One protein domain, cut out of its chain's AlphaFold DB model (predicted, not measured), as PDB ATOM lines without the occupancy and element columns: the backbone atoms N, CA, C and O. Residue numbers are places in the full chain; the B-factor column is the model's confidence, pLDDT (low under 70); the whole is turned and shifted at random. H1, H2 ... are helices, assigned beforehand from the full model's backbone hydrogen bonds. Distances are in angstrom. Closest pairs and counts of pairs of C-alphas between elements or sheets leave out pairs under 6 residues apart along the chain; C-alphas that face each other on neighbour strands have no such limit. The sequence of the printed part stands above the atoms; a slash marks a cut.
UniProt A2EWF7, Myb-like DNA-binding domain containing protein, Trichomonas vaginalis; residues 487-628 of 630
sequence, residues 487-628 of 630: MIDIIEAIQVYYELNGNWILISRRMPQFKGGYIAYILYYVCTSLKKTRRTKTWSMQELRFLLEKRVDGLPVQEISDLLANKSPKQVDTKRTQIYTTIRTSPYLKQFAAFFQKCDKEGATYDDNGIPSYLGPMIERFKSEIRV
ATOM      1  N   MET A 487     405.364 257.747 384.412       96.88
ATOM      2  CA  MET A 487     406.574 258.533 384.634       96.88
ATOM      3  C   MET A 487     406.837 259.435 383.427       96.88
ATOM      4  O   MET A 487     407.033 258.951 382.310       96.88
ATOM      5  N   ILE A 488     406.864 260.747 383.654       96.44
ATOM      6  CA  ILE A 488     407.141 261.738 382.608       96.44
ATOM      7  C   ILE A 488     408.537 261.531 382.023       96.44
ATOM      8  O   ILE A 488     409.476 261.185 382.732       96.44
ATOM      9  N   ASP A 489     408.679 261.746 380.720       97.50
ATOM     10  CA  ASP A 489     409.976 261.887 380.069       97.50
ATOM     11  C   ASP A 489     410.276 263.377 379.918       97.50
ATOM     12  O   ASP A 489     409.628 264.076 379.135       97.50
ATOM     13  N   ILE A 490     411.206 263.906 380.721       97.88
ATOM     14  CA  ILE A 490     411.434 265.356 380.723       97.88
ATOM     15  C   ILE A 490     412.085 265.832 379.420       97.88
ATOM     16  O   ILE A 490     411.896 266.985 379.042       97.88
ATOM     17  N   ILE A 491     412.821 264.966 378.717       98.19
ATOM     18  CA  ILE A 491     413.458 265.325 377.445       98.19
ATOM     19  C   ILE A 491     412.399 265.452 376.357       98.19
ATOM     20  O   ILE A 491     412.347 266.483 375.685       98.19
ATOM     21  N   GLU A 492     411.497 264.473 376.263       97.69
ATOM     22  CA  GLU A 492     410.340 264.533 375.364       97.69
ATOM     23  C   GLU A 492     409.479 265.771 375.654       97.69
ATOM     24  O   GLU A 492     409.146 266.526 374.744       97.69
ATOM     25  N   ALA A 493     409.190 266.055 376.927       97.88
ATOM     26  CA  ALA A 493     408.405 267.226 377.308       97.88
ATOM     27  C   ALA A 493     409.060 268.558 376.887       97.88
ATOM     28  O   ALA A 493     408.360 269.489 376.485       97.88
ATOM     29  N   ILE A 494     410.395 268.666 376.957       98.06
ATOM     30  CA  ILE A 494     411.129 269.847 376.472       98.06
ATOM     31  C   ILE A 494     411.053 269.947 374.943       98.06
ATOM     32  O   ILE A 494     410.843 271.043 374.420       98.06
ATOM     33  N   GLN A 495     411.214 268.833 374.228       97.19
ATOM     34  CA  GLN A 495     411.123 268.793 372.763       97.19
ATOM     35  C   GLN A 495     409.730 269.225 372.294       97.19
ATOM     36  O   GLN A 495     409.615 270.207 371.563       97.19
ATOM     37  N   VAL A 496     408.678 268.602 372.834       96.94
ATOM     38  CA  VAL A 496     407.273 268.935 372.549       96.94
ATOM     39  C   VAL A 496     406.960 270.397 372.888       96.94
ATOM     40  O   VAL A 496     406.238 271.065 372.148       96.94
ATOM     41  N   TYR A 497     407.523 270.935 373.976       97.31
ATOM     42  CA  TYR A 497     407.375 272.352 374.315       97.31
ATOM     43  C   TYR A 497     407.910 273.278 373.214       97.31
ATOM     44  O   TYR A 497     407.240 274.253 372.869       97.31
ATOM     45  N   TYR A 498     409.093 272.993 372.663       94.75
ATOM     46  CA  TYR A 498     409.679 273.816 371.604       94.75
ATOM     47  C   TYR A 498     409.010 273.598 370.245       94.75
ATOM     48  O   TYR A 498     408.785 274.580 369.544       94.75
ATOM     49  N   GLU A 499     408.648 272.360 369.903       92.31
ATOM     50  CA  GLU A 499     407.900 272.029 368.680       92.31
ATOM     51  C   GLU A 499     406.559 272.768 368.615       92.31
ATOM     52  O   GLU A 499     406.185 273.301 367.576       92.31
ATOM     53  N   LEU A 500     405.850 272.855 369.745       85.81
ATOM     54  CA  LEU A 500     404.530 273.484 369.834       85.81
ATOM     55  C   LEU A 500     404.584 274.935 370.334       85.81
ATOM     56  O   LEU A 500     403.568 275.472 370.783       85.81
ATOM     57  N   ASN A 501     405.768 275.556 370.311       85.38
ATOM     58  CA  ASN A 501     406.016 276.945 370.708       85.38
ATOM     59  C   ASN A 501     405.378 277.339 372.062       85.38
ATOM     60  O   ASN A 501     404.836 278.430 372.244       85.38
ATOM     61  N   GLY A 502     405.396 276.420 373.030       86.56
ATOM     62  CA  GLY A 502     404.830 276.631 374.361       86.56
ATOM     63  C   GLY A 502     403.301 276.688 374.441       86.56
ATOM     64  O   GLY A 502     402.771 277.181 375.439       86.56
ATOM     65  N   ASN A 503     402.574 276.185 373.438       83.62
ATOM     66  CA  ASN A 503     401.117 276.086 373.486       83.62
ATOM     67  C   ASN A 503     400.663 274.935 374.407       83.62
ATOM     68  O   ASN A 503     400.552 273.782 373.993       83.62
ATOM     69  N   TRP A 504     400.350 275.254 375.665       90.94
ATOM     70  CA  TRP A 504     399.988 274.269 376.697       90.94
ATOM     71  C   TRP A 504     398.765 273.402 376.367       90.94
ATOM     72  O   TRP A 504     398.674 272.276 376.859       90.94
ATOM     73  N   ILE A 505     397.836 273.887 375.536       82.25
ATOM     74  CA  ILE A 505     396.660 273.115 375.110       82.25
ATOM     75  C   ILE A 505     397.089 272.027 374.123       82.25
ATOM     76  O   ILE A 505     396.721 270.866 374.293       82.25
ATOM     77  N   LEU A 506     397.900 272.381 373.122       78.81
ATOM     78  CA  LEU A 506     398.432 271.417 372.156       78.81
ATOM     79  C   LEU A 506     399.396 270.431 372.822       78.81
ATOM     80  O   LEU A 506     399.310 269.234 372.564       78.81
ATOM     81  N   ILE A 507     400.234 270.908 373.747       91.06
ATOM     82  CA  ILE A 507     401.127 270.059 374.549       91.06
ATOM     83  C   ILE A 507     400.311 269.018 375.331       91.06
ATOM     84  O   ILE A 507     400.638 267.836 375.291       91.06
ATOM     85  N   SER A 508     399.202 269.421 375.966       89.06
ATOM     86  CA  SER A 508     398.311 268.486 376.678       89.06
ATOM     87  C   SER A 508     397.665 267.452 375.749       89.06
ATOM     88  O   SER A 508     397.357 266.351 376.181       89.06
ATOM     89  N   ARG A 509     397.434 267.787 374.471       85.06
ATOM     90  CA  ARG A 509     396.921 266.824 373.479       85.06
ATOM     91  C   ARG A 509     398.001 265.851 373.014       85.06
ATOM     92  O   ARG A 509     397.689 264.699 372.742       85.06
ATOM     93  N   ARG A 510     399.248 266.322 372.902       92.06
ATOM     94  CA  ARG A 510     400.403 265.513 372.487       92.06
ATOM     95  C   ARG A 510     400.852 264.547 373.583       92.06
ATOM     96  O   ARG A 510     401.263 263.442 373.255       92.06
ATOM     97  N   MET A 511     400.735 264.952 374.846       96.12
ATOM     98  CA  MET A 511     401.071 264.153 376.029       96.12
ATOM     99  C   MET A 511     399.833 263.978 376.931       96.12
ATOM    100  O   MET A 511     399.792 264.541 378.025       96.12
ATOM    101  N   PRO A 512     398.795 263.243 376.484       92.81
ATOM    102  CA  PRO A 512     397.489 263.188 377.150       92.81
ATOM    103  C   PRO A 512     397.511 262.558 378.548       92.81
ATOM    104  O   PRO A 512     396.587 262.783 379.327       92.81
ATOM    105  N   GLN A 513     398.555 261.800 378.886       93.69
ATOM    106  CA  GLN A 513     398.751 261.257 380.229       93.69
ATOM    107  C   GLN A 513     399.126 262.342 381.260       93.69
ATOM    108  O   GLN A 513     399.018 262.118 382.464       93.69
ATOM    109  N   PHE A 514     399.557 263.526 380.805       94.81
ATOM    110  CA  PHE A 514     399.958 264.636 381.661       94.81
ATOM    111  C   PHE A 514     399.144 265.888 381.344       94.81
ATOM    112  O   PHE A 514     398.989 266.309 380.201       94.81
ATOM    113  N   LYS A 515     398.693 266.585 382.387       93.12
ATOM    114  CA  LYS A 515     398.122 267.921 382.205       93.12
ATOM    115  C   LYS A 515     399.213 268.890 381.745       93.12
ATOM    116  O   LYS A 515     400.296 268.927 382.330       93.12
ATOM    117  N   GLY A 516     398.911 269.773 380.794       93.06
ATOM    118  CA  GLY A 516     399.870 270.779 380.319       93.06
ATOM    119  C   GLY A 516     400.393 271.697 381.424       93.06
ATOM    120  O   GLY A 516     401.548 272.112 381.384       93.06
ATOM    121  N   GLY A 517     399.589 271.965 382.458       96.06
ATOM    122  CA  GLY A 517     400.042 272.729 383.622       96.06
ATOM    123  C   GLY A 517     401.067 271.985 384.486       96.06
ATOM    124  O   GLY A 517     401.984 272.615 385.010       96.06
ATOM    125  N   TYR A 518     400.975 270.655 384.574       97.00
ATOM    126  CA  TYR A 518     401.988 269.827 385.234       97.00
ATOM    127  C   TYR A 518     403.294 269.803 384.427       97.00
ATOM    128  O   TYR A 518     404.377 269.966 384.989       97.00
ATOM    129  N   ILE A 519     403.205 269.713 383.097       97.88
ATOM    130  CA  ILE A 519     404.378 269.823 382.219       97.88
ATOM    131  C   ILE A 519     405.058 271.188 382.413       97.88
ATOM    132  O   ILE A 519     406.259 271.248 382.673       97.88
ATOM    133  N   ALA A 520     404.295 272.287 382.390       97.69
ATOM    134  CA  ALA A 520     404.821 273.627 382.661       97.69
ATOM    135  C   ALA A 520     405.512 273.717 384.035       97.69
ATOM    136  O   ALA A 520     406.564 274.348 384.166       97.69
ATOM    137  N   TYR A 521     404.943 273.071 385.054       97.88
ATOM    138  CA  TYR A 521     405.511 272.998 386.396       97.88
ATOM    139  C   TYR A 521     406.886 272.312 386.413       97.88
ATOM    140  O   TYR A 521     407.839 272.883 386.952       97.88
ATOM    141  N   ILE A 522     407.024 271.138 385.788       98.00
ATOM    142  CA  ILE A 522     408.303 270.415 385.756       98.00
ATOM    143  C   ILE A 522     409.344 271.176 384.926       98.00
ATOM    144  O   ILE A 522     410.484 271.322 385.368       98.00
ATOM    145  N   LEU A 523     408.961 271.754 383.782       98.12
ATOM    146  CA  LEU A 523     409.864 272.594 382.983       98.12
ATOM    147  C   LEU A 523     410.378 273.796 383.792       98.12
ATOM    148  O   LEU A 523     411.576 274.091 383.789       98.12
ATOM    149  N   TYR A 524     409.502 274.457 384.555       97.50
ATOM    150  CA  TYR A 524     409.898 275.539 385.458       97.50
ATOM    151  C   TYR A 524     410.840 275.065 386.570       97.50
ATOM    152  O   TYR A 524     411.803 275.765 386.912       97.50
ATOM    153  N   TYR A 525     410.593 273.881 387.136       97.25
ATOM    154  CA  TYR A 525     411.484 273.284 388.125       97.25
ATOM    155  C   TYR A 525     412.886 273.054 387.551       97.25
ATOM    156  O   TYR A 525     413.862 273.432 388.202       97.25
ATOM    157  N   VAL A 526     413.006 272.532 386.325       97.38
ATOM    158  CA  VAL A 526     414.301 272.372 385.642       97.38
ATOM    159  C   VAL A 526     414.983 273.730 385.468       97.38
ATOM    160  O   VAL A 526     416.098 273.919 385.958       97.38
ATOM    161  N   CYS A 527     414.301 274.725 384.887       95.94
ATOM    162  CA  CYS A 527     414.853 276.075 384.701       95.94
ATOM    163  C   CYS A 527     415.397 276.686 385.997       95.94
ATOM    164  O   CYS A 527     416.496 277.240 386.032       95.94
ATOM    165  N   THR A 528     414.598 276.636 387.063       94.94
ATOM    166  CA  THR A 528     414.947 277.271 388.339       94.94
ATOM    167  C   THR A 528     415.999 276.501 389.112       94.94
ATOM    168  O   THR A 528     416.731 277.113 389.883       94.94
ATOM    169  N   SER A 529     416.089 275.188 388.913       95.50
ATOM    170  CA  SER A 529     417.115 274.363 389.541       95.50
ATOM    171  C   SER A 529     418.461 274.510 388.842       95.50
ATOM    172  O   SER A 529     419.481 274.446 389.519       95.50
ATOM    173  N   LEU A 530     418.476 274.763 387.529       94.19
ATOM    174  CA  LEU A 530     419.691 275.051 386.758       94.19
ATOM    175  C   LEU A 530     420.271 276.438 387.065       94.19
ATOM    176  O   LEU A 530     421.488 276.593 387.162       94.19
ATOM    177  N   LYS A 531     419.421 277.444 387.300       89.88
ATOM    178  CA  LYS A 531     419.865 278.785 387.706       89.88
ATOM    179  C   LYS A 531     420.249 278.819 389.191       89.88
ATOM    180  O   LYS A 531     419.498 278.354 390.043       89.88
ATOM    181  N   LYS A 532     421.343 279.507 389.549       79.25
ATOM    182  CA  LYS A 532     421.694 279.844 390.954       79.25
ATOM    183  C   LYS A 532     420.779 280.930 391.557       79.25
ATOM    184  O   LYS A 532     421.222 281.806 392.296       79.25
ATOM    185  N   THR A 533     419.493 280.924 391.226       76.56
ATOM    186  CA  THR A 533     418.531 281.892 391.762       76.56
ATOM    187  C   THR A 533     418.076 281.467 393.146       76.56
ATOM    188  O   THR A 533     417.629 280.338 393.349       76.56
ATOM    189  N   ARG A 534     418.127 282.396 394.105       74.94
ATOM    190  CA  ARG A 534     417.505 282.188 395.413       74.94
ATOM    191  C   ARG A 534     416.002 282.008 395.209       74.94
ATOM    192  O   ARG A 534     415.328 282.919 394.729       74.94
ATOM    193  N   ARG A 535     415.474 280.835 395.570       72.94
ATOM    194  CA  ARG A 535     414.028 280.602 395.579       72.94
ATOM    195  C   ARG A 535     413.390 281.562 396.579       72.94
ATOM    196  O   ARG A 535     413.779 281.620 397.745       72.94
ATOM    197  N   THR A 536     412.415 282.333 396.114       75.19
ATOM    198  CA  THR A 536     411.604 283.177 396.989       75.19
ATOM    199  C   THR A 536     410.751 282.276 397.879       75.19
ATOM    200  O   THR A 536     409.969 281.488 397.354       75.19
ATOM    201  N   LYS A 537     410.856 282.415 399.208       82.00
ATOM    202  CA  LYS A 537     410.100 281.614 400.197       82.00
ATOM    203  C   LYS A 537     408.574 281.809 400.147       82.00
ATOM    204  O   LYS A 537     407.855 281.189 400.914       82.00
ATOM    205  N   THR A 538     408.076 282.686 399.278       91.25
ATOM    206  CA  THR A 538     406.659 283.060 399.194       91.25
ATOM    207  C   THR A 538     405.784 282.045 398.459       91.25
ATOM    208  O   THR A 538     404.566 282.122 398.593       91.25
ATOM    209  N   TRP A 539     406.374 281.121 397.693       94.56
ATOM    210  CA  TRP A 539     405.657 280.091 396.937       94.56
ATOM    211  C   TRP A 539     406.276 278.717 397.186       94.56
ATOM    212  O   TRP A 539     407.457 278.507 396.902       94.56
ATOM    213  N   SER A 540     405.472 277.790 397.690       93.81
ATOM    214  CA  SER A 540     405.814 276.373 397.792       93.81
ATOM    215  C   SER A 540     405.719 275.683 396.428       93.81
ATOM    216  O   SER A 540     405.042 276.153 395.512       93.81
ATOM    217  N   MET A 541     406.389 274.539 396.284       93.88
ATOM    218  CA  MET A 541     406.351 273.763 395.042       93.88
ATOM    219  C   MET A 541     404.936 273.263 394.718       93.88
ATOM    220  O   MET A 541     404.542 273.274 393.555       93.88
ATOM    221  N   GLN A 542     404.158 272.902 395.736       93.00
ATOM    222  CA  GLN A 542     402.774 272.459 395.580       93.00
ATOM    223  C   GLN A 542     401.852 273.602 395.123       93.00
ATOM    224  O   GLN A 542     401.063 273.407 394.201       93.00
ATOM    225  N   GLU A 543     402.007 274.819 395.668       94.38
ATOM    226  CA  GLU A 543     401.247 275.994 395.205       94.38
ATOM    227  C   GLU A 543     401.561 276.320 393.736       94.38
ATOM    228  O   GLU A 543     400.665 276.688 392.978       94.38
ATOM    229  N   LEU A 544     402.825 276.177 393.314       96.12
ATOM    230  CA  LEU A 544     403.235 276.403 391.923       96.12
ATOM    231  C   LEU A 544     402.631 275.370 390.972       96.12
ATOM    232  O   LEU A 544     402.149 275.740 389.903       96.12
ATOM    233  N   ARG A 545     402.641 274.091 391.359       95.44
ATOM    234  CA  ARG A 545     401.997 273.023 390.590       95.44
ATOM    235  C   ARG A 545     400.499 273.281 390.455       95.44
ATOM    236  O   ARG A 545     399.982 273.318 389.340       95.44
ATOM    237  N   PHE A 546     399.832 273.551 391.578       94.12
ATOM    238  CA  PHE A 546     398.402 273.847 391.628       94.12
ATOM    239  C   PHE A 546     398.034 275.031 390.726       94.12
ATOM    240  O   PHE A 546     397.136 274.921 389.894       94.12
ATOM    241  N   LEU A 547     398.767 276.144 390.846       95.62
ATOM    242  CA  LEU A 547     398.592 277.343 390.025       95.62
ATOM    243  C   LEU A 547     398.569 277.015 388.526       95.62
ATOM    244  O   LEU A 547     397.701 277.497 387.798       95.62
ATOM    245  N   LEU A 548     399.549 276.238 388.063       96.12
ATOM    246  CA  LEU A 548     399.747 275.970 386.643       96.12
ATOM    247  C   LEU A 548     398.731 274.966 386.105       96.12
ATOM    248  O   LEU A 548     398.143 275.222 385.055       96.12
ATOM    249  N   GLU A 549     398.472 273.873 386.828       93.94
ATOM    250  CA  GLU A 549     397.445 272.892 386.452       93.94
ATOM    251  C   GLU A 549     396.071 273.550 386.330       93.94
ATOM    252  O   GLU A 549     395.470 273.531 385.256       93.94
ATOM    253  N   LYS A 550     395.616 274.245 387.381       92.62
ATOM    254  CA  LYS A 550     394.296 274.884 387.373       92.62
ATOM    255  C   LYS A 550     394.181 275.957 386.295       92.62
ATOM    256  O   LYS A 550     393.120 276.126 385.693       92.62
ATOM    257  N   ARG A 551     395.267 276.679 386.008       92.50
ATOM    258  CA  ARG A 551     395.245 277.693 384.954       92.50
ATOM    259  C   ARG A 551     395.100 277.084 383.563       92.50
ATOM    260  O   ARG A 551     394.352 277.641 382.760       92.50
ATOM    261  N   VAL A 552     395.808 275.992 383.274       87.88
ATOM    262  CA  VAL A 552     395.691 275.279 381.989       87.88
ATOM    263  C   VAL A 552     394.320 274.610 381.859       87.88
ATOM    264  O   VAL A 552     393.732 274.662 380.784       87.88
ATOM    265  N   ASP A 553     393.734 274.154 382.969       83.38
ATOM    266  CA  ASP A 553     392.336 273.695 383.048       83.38
ATOM    267  C   ASP A 553     391.309 274.837 382.855       83.38
ATOM    268  O   ASP A 553     390.095 274.638 382.965       83.38
ATOM    269  N   GLY A 554     391.770 276.062 382.589       81.69
ATOM    270  CA  GLY A 554     390.938 277.213 382.261       81.69
ATOM    271  C   GLY A 554     390.317 277.918 383.463       81.69
ATOM    272  O   GLY A 554     389.436 278.749 383.251       81.69
ATOM    273  N   LEU A 555     390.750 277.637 384.702       83.06
ATOM    274  CA  LEU A 555     390.239 278.378 385.858       83.06
ATOM    275  C   LEU A 555     390.637 279.869 385.762       83.06
ATOM    276  O   LEU A 555     391.786 280.198 385.408       83.06
ATOM    277  N   PRO A 556     389.707 280.793 386.067       83.38
ATOM    278  CA  PRO A 556     390.003 282.206 386.258       83.38
ATOM    279  C   PRO A 556     391.033 282.446 387.368       83.38
ATOM    280  O   PRO A 556     391.089 281.736 388.368       83.38
ATOM    281  N   VAL A 557     391.831 283.506 387.218       88.69
ATOM    282  CA  VAL A 557     392.871 283.886 388.195       88.69
ATOM    283  C   VAL A 557     392.278 284.177 389.577       88.69
ATOM    284  O   VAL A 557     392.887 283.818 390.580       88.69
ATOM    285  N   GLN A 558     391.086 284.778 389.629       86.00
ATOM    286  CA  GLN A 558     390.389 285.038 390.888       86.00
ATOM    287  C   GLN A 558     390.087 283.738 391.646       86.00
ATOM    288  O   GLN A 558     390.399 283.643 392.823       86.00
ATOM    289  N   GLU A 559     389.579 282.707 390.970       84.06
ATOM    290  CA  GLU A 559     389.269 281.424 391.616       84.06
ATOM    291  C   GLU A 559     390.529 280.732 392.137       84.06
ATOM    292  O   GLU A 559     390.558 280.232 393.256       84.06
ATOM    293  N   ILE A 560     391.612 280.747 391.352       91.06
ATOM    294  CA  ILE A 560     392.897 280.186 391.786       91.06
ATOM    295  C   ILE A 560     393.417 280.929 393.023       91.06
ATOM    296  O   ILE A 560     393.951 280.308 393.935       91.06
ATOM    297  N   SER A 561     393.262 282.254 393.053       91.31
ATOM    298  CA  SER A 561     393.628 283.102 394.189       91.31
ATOM    299  C   SER A 561     392.867 282.726 395.449       91.31
ATOM    300  O   SER A 561     393.479 282.545 396.497       91.31
ATOM    301  N   ASP A 562     391.555 282.568 395.324       84.62
ATOM    302  CA  ASP A 562     390.686 282.256 396.446       84.62
ATOM    303  C   ASP A 562     390.977 280.838 396.991       84.62
ATOM    304  O   ASP A 562     390.996 280.627 398.202       84.62
ATOM    305  N   LEU A 563     391.325 279.881 396.114       86.56
ATOM    306  CA  LEU A 563     391.772 278.531 396.500       86.56
ATOM    307  C   LEU A 563     393.167 278.518 397.146       86.56
ATOM    308  O   LEU A 563     393.466 277.646 397.960       86.56
ATOM    309  N   LEU A 564     394.020 279.485 396.804       89.94
ATOM    310  CA  LEU A 564     395.361 279.663 397.359       89.94
ATOM    311  C   LEU A 564     395.391 280.615 398.565       89.94
ATOM    312  O   LEU A 564     396.472 281.124 398.844       89.94
ATOM    313  N   ALA A 565     394.248 280.853 399.236       79.69
ATOM    314  CA  ALA A 565     393.952 281.573 400.499       79.69
ATOM    315  C   ALA A 565     394.813 282.802 400.892       79.69
ATOM    316  O   ALA A 565     394.292 283.859 401.229       79.69
ATOM    317  N   ASN A 566     396.137 282.684 400.856       88.38
ATOM    318  CA  ASN A 566     397.148 283.694 401.159       88.38
ATOM    319  C   ASN A 566     397.771 284.351 399.913       88.38
ATOM    320  O   ASN A 566     398.811 285.010 400.018       88.38
ATOM    321  N   LYS A 567     397.213 284.130 398.720       95.31
ATOM    322  CA  LYS A 567     397.700 284.715 397.466       95.31
ATOM    323  C   LYS A 567     396.616 285.590 396.871       95.31
ATOM    324  O   LYS A 567     395.492 285.134 396.727       95.31
ATOM    325  N   SER A 568     396.953 286.827 396.514       93.19
ATOM    326  CA  SER A 568     396.039 287.732 395.813       93.19
ATOM    327  C   SER A 568     395.986 287.437 394.307       93.19
ATOM    328  O   SER A 568     396.956 286.896 393.756       93.19
ATOM    329  N   PRO A 569     394.932 287.867 393.585       91.44
ATOM    330  CA  PRO A 569     394.794 287.579 392.155       91.44
ATOM    331  C   PRO A 569     395.957 288.152 391.347       91.44
ATOM    332  O   PRO A 569     396.484 287.524 390.432       91.44
ATOM    333  N   LYS A 570     396.441 289.332 391.751       90.38
ATOM    334  CA  LYS A 570     397.626 289.958 391.161       90.38
ATOM    335  C   LYS A 570     398.887 289.122 391.389       90.38
ATOM    336  O   LYS A 570     399.697 289.007 390.471       90.38
ATOM    337  N   GLN A 571     399.075 288.545 392.579       93.81
ATOM    338  CA  GLN A 571     400.222 287.674 392.866       93.81
ATOM    339  C   GLN A 571     400.172 286.388 392.036       93.81
ATOM    340  O   GLN A 571     401.197 285.999 391.483       93.81
ATOM    341  N   VAL A 572     398.994 285.773 391.913       95.56
ATOM    342  CA  VAL A 572     398.733 284.601 391.060       95.56
ATOM    343  C   VAL A 572     399.085 284.899 389.601       95.56
ATOM    344  O   VAL A 572     399.894 284.185 389.005       95.56
ATOM    345  N   ASP A 573     398.548 285.986 389.040       92.81
ATOM    346  CA  ASP A 573     398.797 286.378 387.648       92.81
ATOM    347  C   ASP A 573     400.280 286.692 387.402       92.81
ATOM    348  O   ASP A 573     400.899 286.148 386.486       92.81
ATOM    349  N   THR A 574     400.880 287.491 388.292       91.19
ATOM    350  CA  THR A 574     402.301 287.860 388.229       91.19
ATOM    351  C   THR A 574     403.190 286.623 388.287       91.19
ATOM    352  O   THR A 574     404.130 286.500 387.500       91.19
ATOM    353  N   LYS A 575     402.899 285.686 389.200       96.19
ATOM    354  CA  LYS A 575     403.701 284.474 389.356       96.19
ATOM    355  C   LYS A 575     403.577 283.563 388.141       96.19
ATOM    356  O   LYS A 575     404.598 283.068 387.669       96.19
ATOM    357  N   ARG A 576     402.368 283.398 387.593       95.94
ATOM    358  CA  ARG A 576     402.137 282.646 386.352       95.94
ATOM    359  C   ARG A 576     402.954 283.223 385.199       95.94
ATOM    360  O   ARG A 576     403.685 282.481 384.549       95.94
ATOM    361  N   THR A 577     402.858 284.533 384.954       91.38
ATOM    362  CA  THR A 577     403.638 285.173 383.887       91.38
ATOM    363  C   THR A 577     405.132 284.965 384.126       91.38
ATOM    364  O   THR A 577     405.830 284.533 383.215       91.38
ATOM    365  N   GLN A 578     405.621 285.172 385.355       93.44
ATOM    366  CA  GLN A 578     407.030 284.952 385.687       93.44
ATOM    367  C   GLN A 578     407.486 283.528 385.339       93.44
ATOM    368  O   GLN A 578     408.577 283.354 384.795       93.44
ATOM    369  N   ILE A 579     406.673 282.513 385.645       95.50
ATOM    370  CA  ILE A 579     406.968 281.114 385.323       95.50
ATOM    371  C   ILE A 579     407.084 280.922 383.809       95.50
ATOM    372  O   ILE A 579     408.121 280.457 383.342       95.50
ATOM    373  N   TYR A 580     406.072 281.329 383.038       94.81
ATOM    374  CA  TYR A 580     406.074 281.150 381.582       94.81
ATOM    375  C   TYR A 580     407.203 281.917 380.899       94.81
ATOM    376  O   TYR A 580     407.881 281.365 380.034       94.81
ATOM    377  N   THR A 581     407.477 283.149 381.331       90.38
ATOM    378  CA  THR A 581     408.634 283.913 380.858       90.38
ATOM    379  C   THR A 581     409.941 283.208 381.206       90.38
ATOM    380  O   THR A 581     410.830 283.150 380.363       90.38
ATOM    381  N   THR A 582     410.071 282.642 382.411       94.12
ATOM    382  CA  THR A 582     411.270 281.889 382.816       94.12
ATOM    383  C   THR A 582     411.502 280.673 381.922       94.12
ATOM    384  O   THR A 582     412.637 280.471 381.506       94.12
ATOM    385  N   ILE A 583     410.459 279.896 381.610       96.06
ATOM    386  CA  ILE A 583     410.559 278.738 380.708       96.06
ATOM    387  C   ILE A 583     410.947 279.208 379.298       96.06
ATOM    388  O   ILE A 583     411.963 278.765 378.766       96.06
ATOM    389  N   ARG A 584     410.205 280.178 378.736       93.62
ATOM    390  CA  ARG A 584     410.408 280.703 377.370       93.62
ATOM    391  C   ARG A 584     411.812 281.254 377.152       93.62
ATOM    392  O   ARG A 584     412.392 281.056 376.093       93.62
ATOM    393  N   THR A 585     412.355 281.952 378.146       89.69
ATOM    394  CA  THR A 585     413.648 282.643 378.034       89.69
ATOM    395  C   THR A 585     414.824 281.827 378.561       89.69
ATOM    396  O   THR A 585     415.937 282.341 378.613       89.69
ATOM    397  N   SER A 586     414.623 280.580 379.000       93.50
ATOM    398  CA  SER A 586     415.704 279.780 379.577       93.50
ATOM    399  C   SER A 586     416.566 279.139 378.480       93.50
ATOM    400  O   SER A 586     416.122 278.150 377.893       93.50
ATOM    401  N   PRO A 587     417.819 279.591 378.249       89.69
ATOM    402  CA  PRO A 587     418.701 278.944 377.272       89.69
ATOM    403  C   PRO A 587     419.067 277.515 377.699       89.69
ATOM    404  O   PRO A 587     419.267 276.632 376.868       89.69
ATOM    405  N   TYR A 588     419.078 277.267 379.011       94.12
ATOM    406  CA  TYR A 588     419.486 275.991 379.584       94.12
ATOM    407  C   TYR A 588     418.517 274.842 379.304       94.12
ATOM    408  O   TYR A 588     418.939 273.701 379.396       94.12
ATOM    409  N   LEU A 589     417.245 275.092 378.957       95.44
ATOM    410  CA  LEU A 589     416.309 273.992 378.674       95.44
ATOM    411  C   LEU A 589     416.693 273.248 377.392       95.44
ATOM    412  O   LEU A 589     416.771 272.023 377.408       95.44
ATOM    413  N   LYS A 590     416.993 273.978 376.307       94.44
ATOM    414  CA  LYS A 590     417.474 273.372 375.052       94.44
ATOM    415  C   LYS A 590     418.789 272.630 375.261       94.44
ATOM    416  O   LYS A 590     418.930 271.507 374.798       94.44
ATOM    417  N   GLN A 591     419.729 273.240 375.983       95.50
ATOM    418  CA  GLN A 591     421.021 272.618 376.281       95.50
ATOM    419  C   GLN A 591     420.856 271.354 377.135       95.50
ATOM    420  O   GLN A 591     421.491 270.345 376.856       95.50
ATOM    421  N   PHE A 592     419.968 271.386 378.131       96.69
ATOM    422  CA  PHE A 592     419.654 270.236 378.976       96.69
ATOM    423  C   PHE A 592     419.071 269.079 378.157       96.69
ATOM    424  O   PHE A 592     419.527 267.947 378.294       96.69
ATOM    425  N   ALA A 593     418.127 269.369 377.255       96.75
ATOM    426  CA  ALA A 593     417.559 268.372 376.347       96.75
ATOM    427  C   ALA A 593     418.560 267.842 375.311       96.75
ATOM    428  O   ALA A 593     418.492 266.681 374.934       96.75
ATOM    429  N   ALA A 594     419.506 268.664 374.854       95.88
ATOM    430  CA  ALA A 594     420.560 268.218 373.945       95.88
ATOM    431  C   ALA A 594     421.607 267.339 374.652       95.88
ATOM    432  O   ALA A 594     422.131 266.400 374.059       95.88
ATOM    433  N   PHE A 595     421.907 267.638 375.920       96.75
ATOM    434  CA  PHE A 595     422.875 266.887 376.717       96.75
ATOM    435  C   PHE A 595     422.370 265.484 377.079       96.75
ATOM    436  O   PHE A 595     423.138 264.524 377.082       96.75
ATOM    437  N   PHE A 596     421.074 265.351 377.364       96.00
ATOM    438  CA  PHE A 596     420.446 264.075 377.690       96.00
ATOM    439  C   PHE A 596     419.560 263.603 376.536       96.00
ATOM    440  O   PHE A 596     418.508 264.172 376.297       96.00
ATOM    441  N   GLN A 597     419.938 262.521 375.852       89.12
ATOM    442  CA  GLN A 597     419.134 261.982 374.742       89.12
ATOM    443  C   GLN A 597     417.827 261.314 375.207       89.12
ATOM    444  O   GLN A 597     416.855 261.277 374.459       89.12
ATOM    445  N   LYS A 598     417.804 260.763 376.427       91.19
ATOM    446  CA  LYS A 598     416.651 260.070 377.019       91.19
ATOM    447  C   LYS A 598     416.733 260.099 378.546       91.19
ATOM    448  O   LYS A 598     417.832 260.147 379.101       91.19
ATOM    449  N   CYS A 599     415.586 260.047 379.224       93.50
ATOM    450  CA  CYS A 599     415.521 259.857 380.674       93.50
ATOM    451  C   CYS A 599     415.617 258.384 381.079       93.50
ATOM    452  O   CYS A 599     415.011 257.515 380.449       93.50
ATOM    453  N   ASP A 600     416.298 258.127 382.196       91.25
ATOM    454  CA  ASP A 600     416.206 256.849 382.898       91.25
ATOM    455  C   ASP A 600     414.951 256.847 383.781       91.25
ATOM    456  O   ASP A 600     414.931 257.389 384.888       91.25
ATOM    457  N   LYS A 601     413.857 256.332 383.216       95.19
ATOM    458  CA  LYS A 601     412.539 256.283 383.866       95.19
ATOM    459  C   LYS A 601     412.333 254.993 384.660       95.19
ATOM    460  O   LYS A 601     411.362 254.897 385.408       95.19
ATOM    461  N   GLU A 602     413.184 253.989 384.464       95.06
ATOM    462  CA  GLU A 602     412.964 252.654 385.010       95.06
ATOM    463  C   GLU A 602     413.223 252.651 386.521       95.06
ATOM    464  O   GLU A 602     414.273 253.071 386.997       95.06
ATOM    465  N   GLY A 603     412.218 252.247 387.301       94.75
ATOM    466  CA  GLY A 603     412.284 252.287 388.766       94.75
ATOM    467  C   GLY A 603     412.234 253.693 389.379       94.75
ATOM    468  O   GLY A 603     412.356 253.826 390.598       94.75
ATOM    469  N   ALA A 604     412.036 254.742 388.576       97.00
ATOM    470  CA  ALA A 604     411.860 256.089 389.093       97.00
ATOM    471  C   ALA A 604     410.524 256.236 389.836       97.00
ATOM    472  O   ALA A 604     409.532 255.574 389.531       97.00
ATOM    473  N   THR A 605     410.486 257.158 390.794       96.44
ATOM    474  CA  THR A 605     409.297 257.472 391.592       96.44
ATOM    475  C   THR A 605     409.091 258.978 391.646       96.44
ATOM    476  O   THR A 605     410.020 259.753 391.417       96.44
ATOM    477  N   TYR A 606     407.873 259.407 391.954       95.56
ATOM    478  CA  TYR A 606     407.579 260.807 392.239       95.56
ATOM    479  C   TYR A 606     407.810 261.120 393.719       95.56
ATOM    480  O   TYR A 606     407.506 260.293 394.577       95.56
ATOM    481  N   ASP A 607     408.346 262.305 394.016       94.75
ATOM    482  CA  ASP A 607     408.355 262.851 395.379       94.75
ATOM    483  C   ASP A 607     406.982 263.449 395.765       94.75
ATOM    484  O   ASP A 607     406.054 263.504 394.954       94.75
ATOM    485  N   ASP A 608     406.861 263.975 396.989       91.12
ATOM    486  CA  ASP A 608     405.630 264.610 397.503       91.12
ATOM    487  C   ASP A 608     405.196 265.875 396.731       91.12
ATOM    488  O   ASP A 608     404.111 266.425 396.950       91.12
ATOM    489  N   ASN A 609     406.046 266.382 395.837       94.31
ATOM    490  CA  ASN A 609     405.749 267.507 394.956       94.31
ATOM    491  C   ASN A 609     405.411 267.050 393.526       94.31
ATOM    492  O   ASN A 609     405.053 267.879 392.686       94.31
ATOM    493  N   GLY A 610     405.477 265.749 393.241       94.56
ATOM    494  CA  GLY A 610     405.322 265.194 391.900       94.56
ATOM    495  C   GLY A 610     406.552 265.394 391.021       94.56
ATOM    496  O   GLY A 610     406.412 265.474 389.805       94.56
ATOM    497  N   ILE A 611     407.745 265.529 391.598       96.81
ATOM    498  CA  ILE A 611     409.008 265.654 390.867       96.81
ATOM    499  C   ILE A 611     409.610 264.252 390.688       96.81
ATOM    500  O   ILE A 611     409.743 263.532 391.679       96.81
ATOM    501  N   PRO A 612     409.990 263.846 389.461       97.44
ATOM    502  CA  PRO A 612     410.654 262.565 389.238       97.44
ATOM    503  C   PRO A 612     411.984 262.449 389.987       97.44
ATOM    504  O   PRO A 612     412.830 263.345 389.905       97.44
ATOM    505  N   SER A 613     412.218 261.316 390.646       97.25
ATOM    506  CA  SER A 613     413.434 261.052 391.424       97.25
ATOM    507  C   SER A 613     414.712 261.077 390.580       97.25
ATOM    508  O   SER A 613     415.761 261.502 391.068       97.25
ATOM    509  N   TYR A 614     414.630 260.717 389.295       97.69
ATOM    510  CA  TYR A 614     415.764 260.768 388.366       97.69
ATOM    511  C   TYR A 614     416.199 262.210 388.028       97.69
ATOM    512  O   TYR A 614     417.329 262.441 387.587       97.69
ATOM    513  N   LEU A 615     415.325 263.207 388.218       97.31
ATOM    514  CA  LEU A 615     415.540 264.557 387.694       97.31
ATOM    515  C   LEU A 615     416.619 265.327 388.467       97.31
ATOM    516  O   LEU A 615     417.405 266.059 387.866       97.31
ATOM    517  N   GLY A 616     416.687 265.145 389.788       97.00
ATOM    518  CA  GLY A 616     417.715 265.755 390.637       97.00
ATOM    519  C   GLY A 616     419.141 265.367 390.213       97.00
ATOM    520  O   GLY A 616     419.931 266.259 389.893       97.00
ATOM    521  N   PRO A 617     419.470 264.062 390.134       97.38
ATOM    522  CA  PRO A 617     420.758 263.585 389.630       97.38
ATOM    523  C   PRO A 617     421.113 264.106 388.229       97.38
ATOM    524  O   PRO A 617     422.252 264.517 388.002       97.38
ATOM    525  N   MET A 618     420.146 264.154 387.302       97.44
ATOM    526  CA  MET A 618     420.367 264.721 385.963       97.44
ATOM    527  C   MET A 618     420.734 266.211 386.022       97.44
ATOM    528  O   MET A 618     421.674 266.647 385.360       97.44
ATOM    529  N   ILE A 619     420.030 266.998 386.840       97.44
ATOM    530  CA  ILE A 619     420.312 268.428 387.029       97.44
ATOM    531  C   ILE A 619     421.724 268.649 387.581       97.44
ATOM    532  O   ILE A 619     422.438 269.518 387.081       97.44
ATOM    533  N   GLU A 620     422.149 267.878 388.582       96.62
ATOM    534  CA  GLU A 620     423.487 268.030 389.164       96.62
ATOM    535  C   GLU A 620     424.596 267.607 388.194       96.62
ATOM    536  O   GLU A 620     425.581 268.334 388.055       96.62
ATOM    537  N   ARG A 621     424.400 266.518 387.440       96.75
ATOM    538  CA  ARG A 621     425.337 266.096 386.385       96.75
ATOM    539  C   ARG A 621     425.484 267.148 385.285       96.75
ATOM    540  O   ARG A 621     426.584 267.421 384.819       96.75
ATOM    541  N   PHE A 622     424.386 267.767 384.871       96.31
ATOM    542  CA  PHE A 622     424.439 268.820 383.861       96.31
ATOM    543  C   PHE A 622     425.119 270.094 384.384       96.31
ATOM    544  O   PHE A 622     425.914 270.713 383.681       96.31
ATOM    545  N   LYS A 623     424.872 270.467 385.648       95.44
ATOM    546  CA  LYS A 623     425.564 271.593 386.294       95.44
ATOM    547  C   LYS A 623     427.065 271.373 386.423       95.44
ATOM    548  O   LYS A 623     427.798 272.357 386.335       95.44
ATOM    549  N   SER A 624     427.518 270.150 386.708       95.06
ATOM    550  CA  SER A 624     428.953 269.872 386.798       95.06
ATOM    551  C   SER A 624     429.634 270.047 385.448       95.06
ATOM    552  O   SER A 624     430.723 270.600 385.419       95.06
ATOM    553  N   GLU A 625     428.970 269.669 384.353       94.25
ATOM    554  CA  GLU A 625     429.539 269.793 383.009       94.25
ATOM    555  C   GLU A 625     429.591 271.247 382.524       94.25
ATOM    556  O   GLU A 625     430.625 271.713 382.060       94.25
ATOM    557  N   ILE A 626     428.502 272.011 382.683       89.62
ATOM    558  CA  ILE A 626     428.473 273.409 382.214       89.62
ATOM    559  C   ILE A 626     429.506 274.278 382.934       89.62
ATOM    560  O   ILE A 626     430.102 275.151 382.313       89.62
ATOM    561  N   ARG A 627     429.776 274.019 384.219       82.12
ATOM    562  CA  ARG A 627     430.807 274.746 384.982       82.12
ATOM    563  C   ARG A 627     432.240 274.470 384.529       82.12
ATOM    564  O   ARG A 627     433.140 275.123 385.034       82.12
ATOM    565  N   VAL A 628     432.464 273.460 383.690       68.94
ATOM    566  CA  VAL A 628     433.780 273.200 383.085       68.94
ATOM    567  C   VAL A 628     433.948 274.011 381.798       68.94
ATOM    568  O   VAL A 628     435.070 274.277 381.382       68.94
TER     569      VAL A 628
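Overview. This is residues 487 to 628 of the 630 residues of the protein "Myb-like DNA-binding domain containing protein" of Trichomonas vaginalis (UniProt A2EWF7). One helix, H3, forms the core, and H1, H2, H4, H6, H7 and H8 pack round it, mostly crosswise. H5 packs on H4 and H6 at one end of the whole, H8 reaches the other end, and residues 532 to 537 stick out. The printed part has 142 residues with eight named helices, H1 to H8 in order, and no named strand: all helix. It is compact, with a radius of gyration of the C-alphas of 14.9 A and spans of 43 by 34 by 29 A.

Along the chain. H1, residues 490 to 499, begins with C-alpha 490 at (411.434, 265.356, 380.723). H2 is residues 504 to 510, H3 516 to 530 with 21.3 A, H4 541 to 552 with 16.9 A, and H5 557 to 563. H6, residues 569 to 584, measures 22.6 A; H7 is residues 587 to 595. H8, residues 615 to 628, measures 20.7 A and ends with C-alpha 628 at (433.780, 273.200, 383.085).

Arrangement. H3 is the hub, touching six helices. H3 and H4 form a helical hairpin at a steep tilt of 40 degrees, opposite ways; their closest C-alphas, Gly 517 and Glu 549, are 3.8 A apart. Among the others, H2 touches H3 at Ser 508 and Gly 516, closest C-alphas 4.6 A; H1 at Ala 493 and Ile 519, 6.9 A; H6 at Ile 583 and Tyr 524, 5.8 A; H7 at Leu 589 and Cys 527, 6.5 A, about perpendicular at 87 degrees; and H8 at Ile 619 and Leu 530, 6.7 A. H5 touches H6, closest C-alphas Ser 561 and Pro 569, 5.1 A. H5 and H8 are apart. Every O i to N i+4 pair is within hydrogen-bond range in H1 to H6; H7 has 4 of 5, H8 9 of 10.

Size, cuts and confidence. The farthest C-alphas, Glu 559 and Val 628, are 46.1 A apart. The printed part has no cut. H7 to H8 is a long link, residues 596 to 614. Mean pLDDT of the printed part is 92.3; residue 628 is under 70.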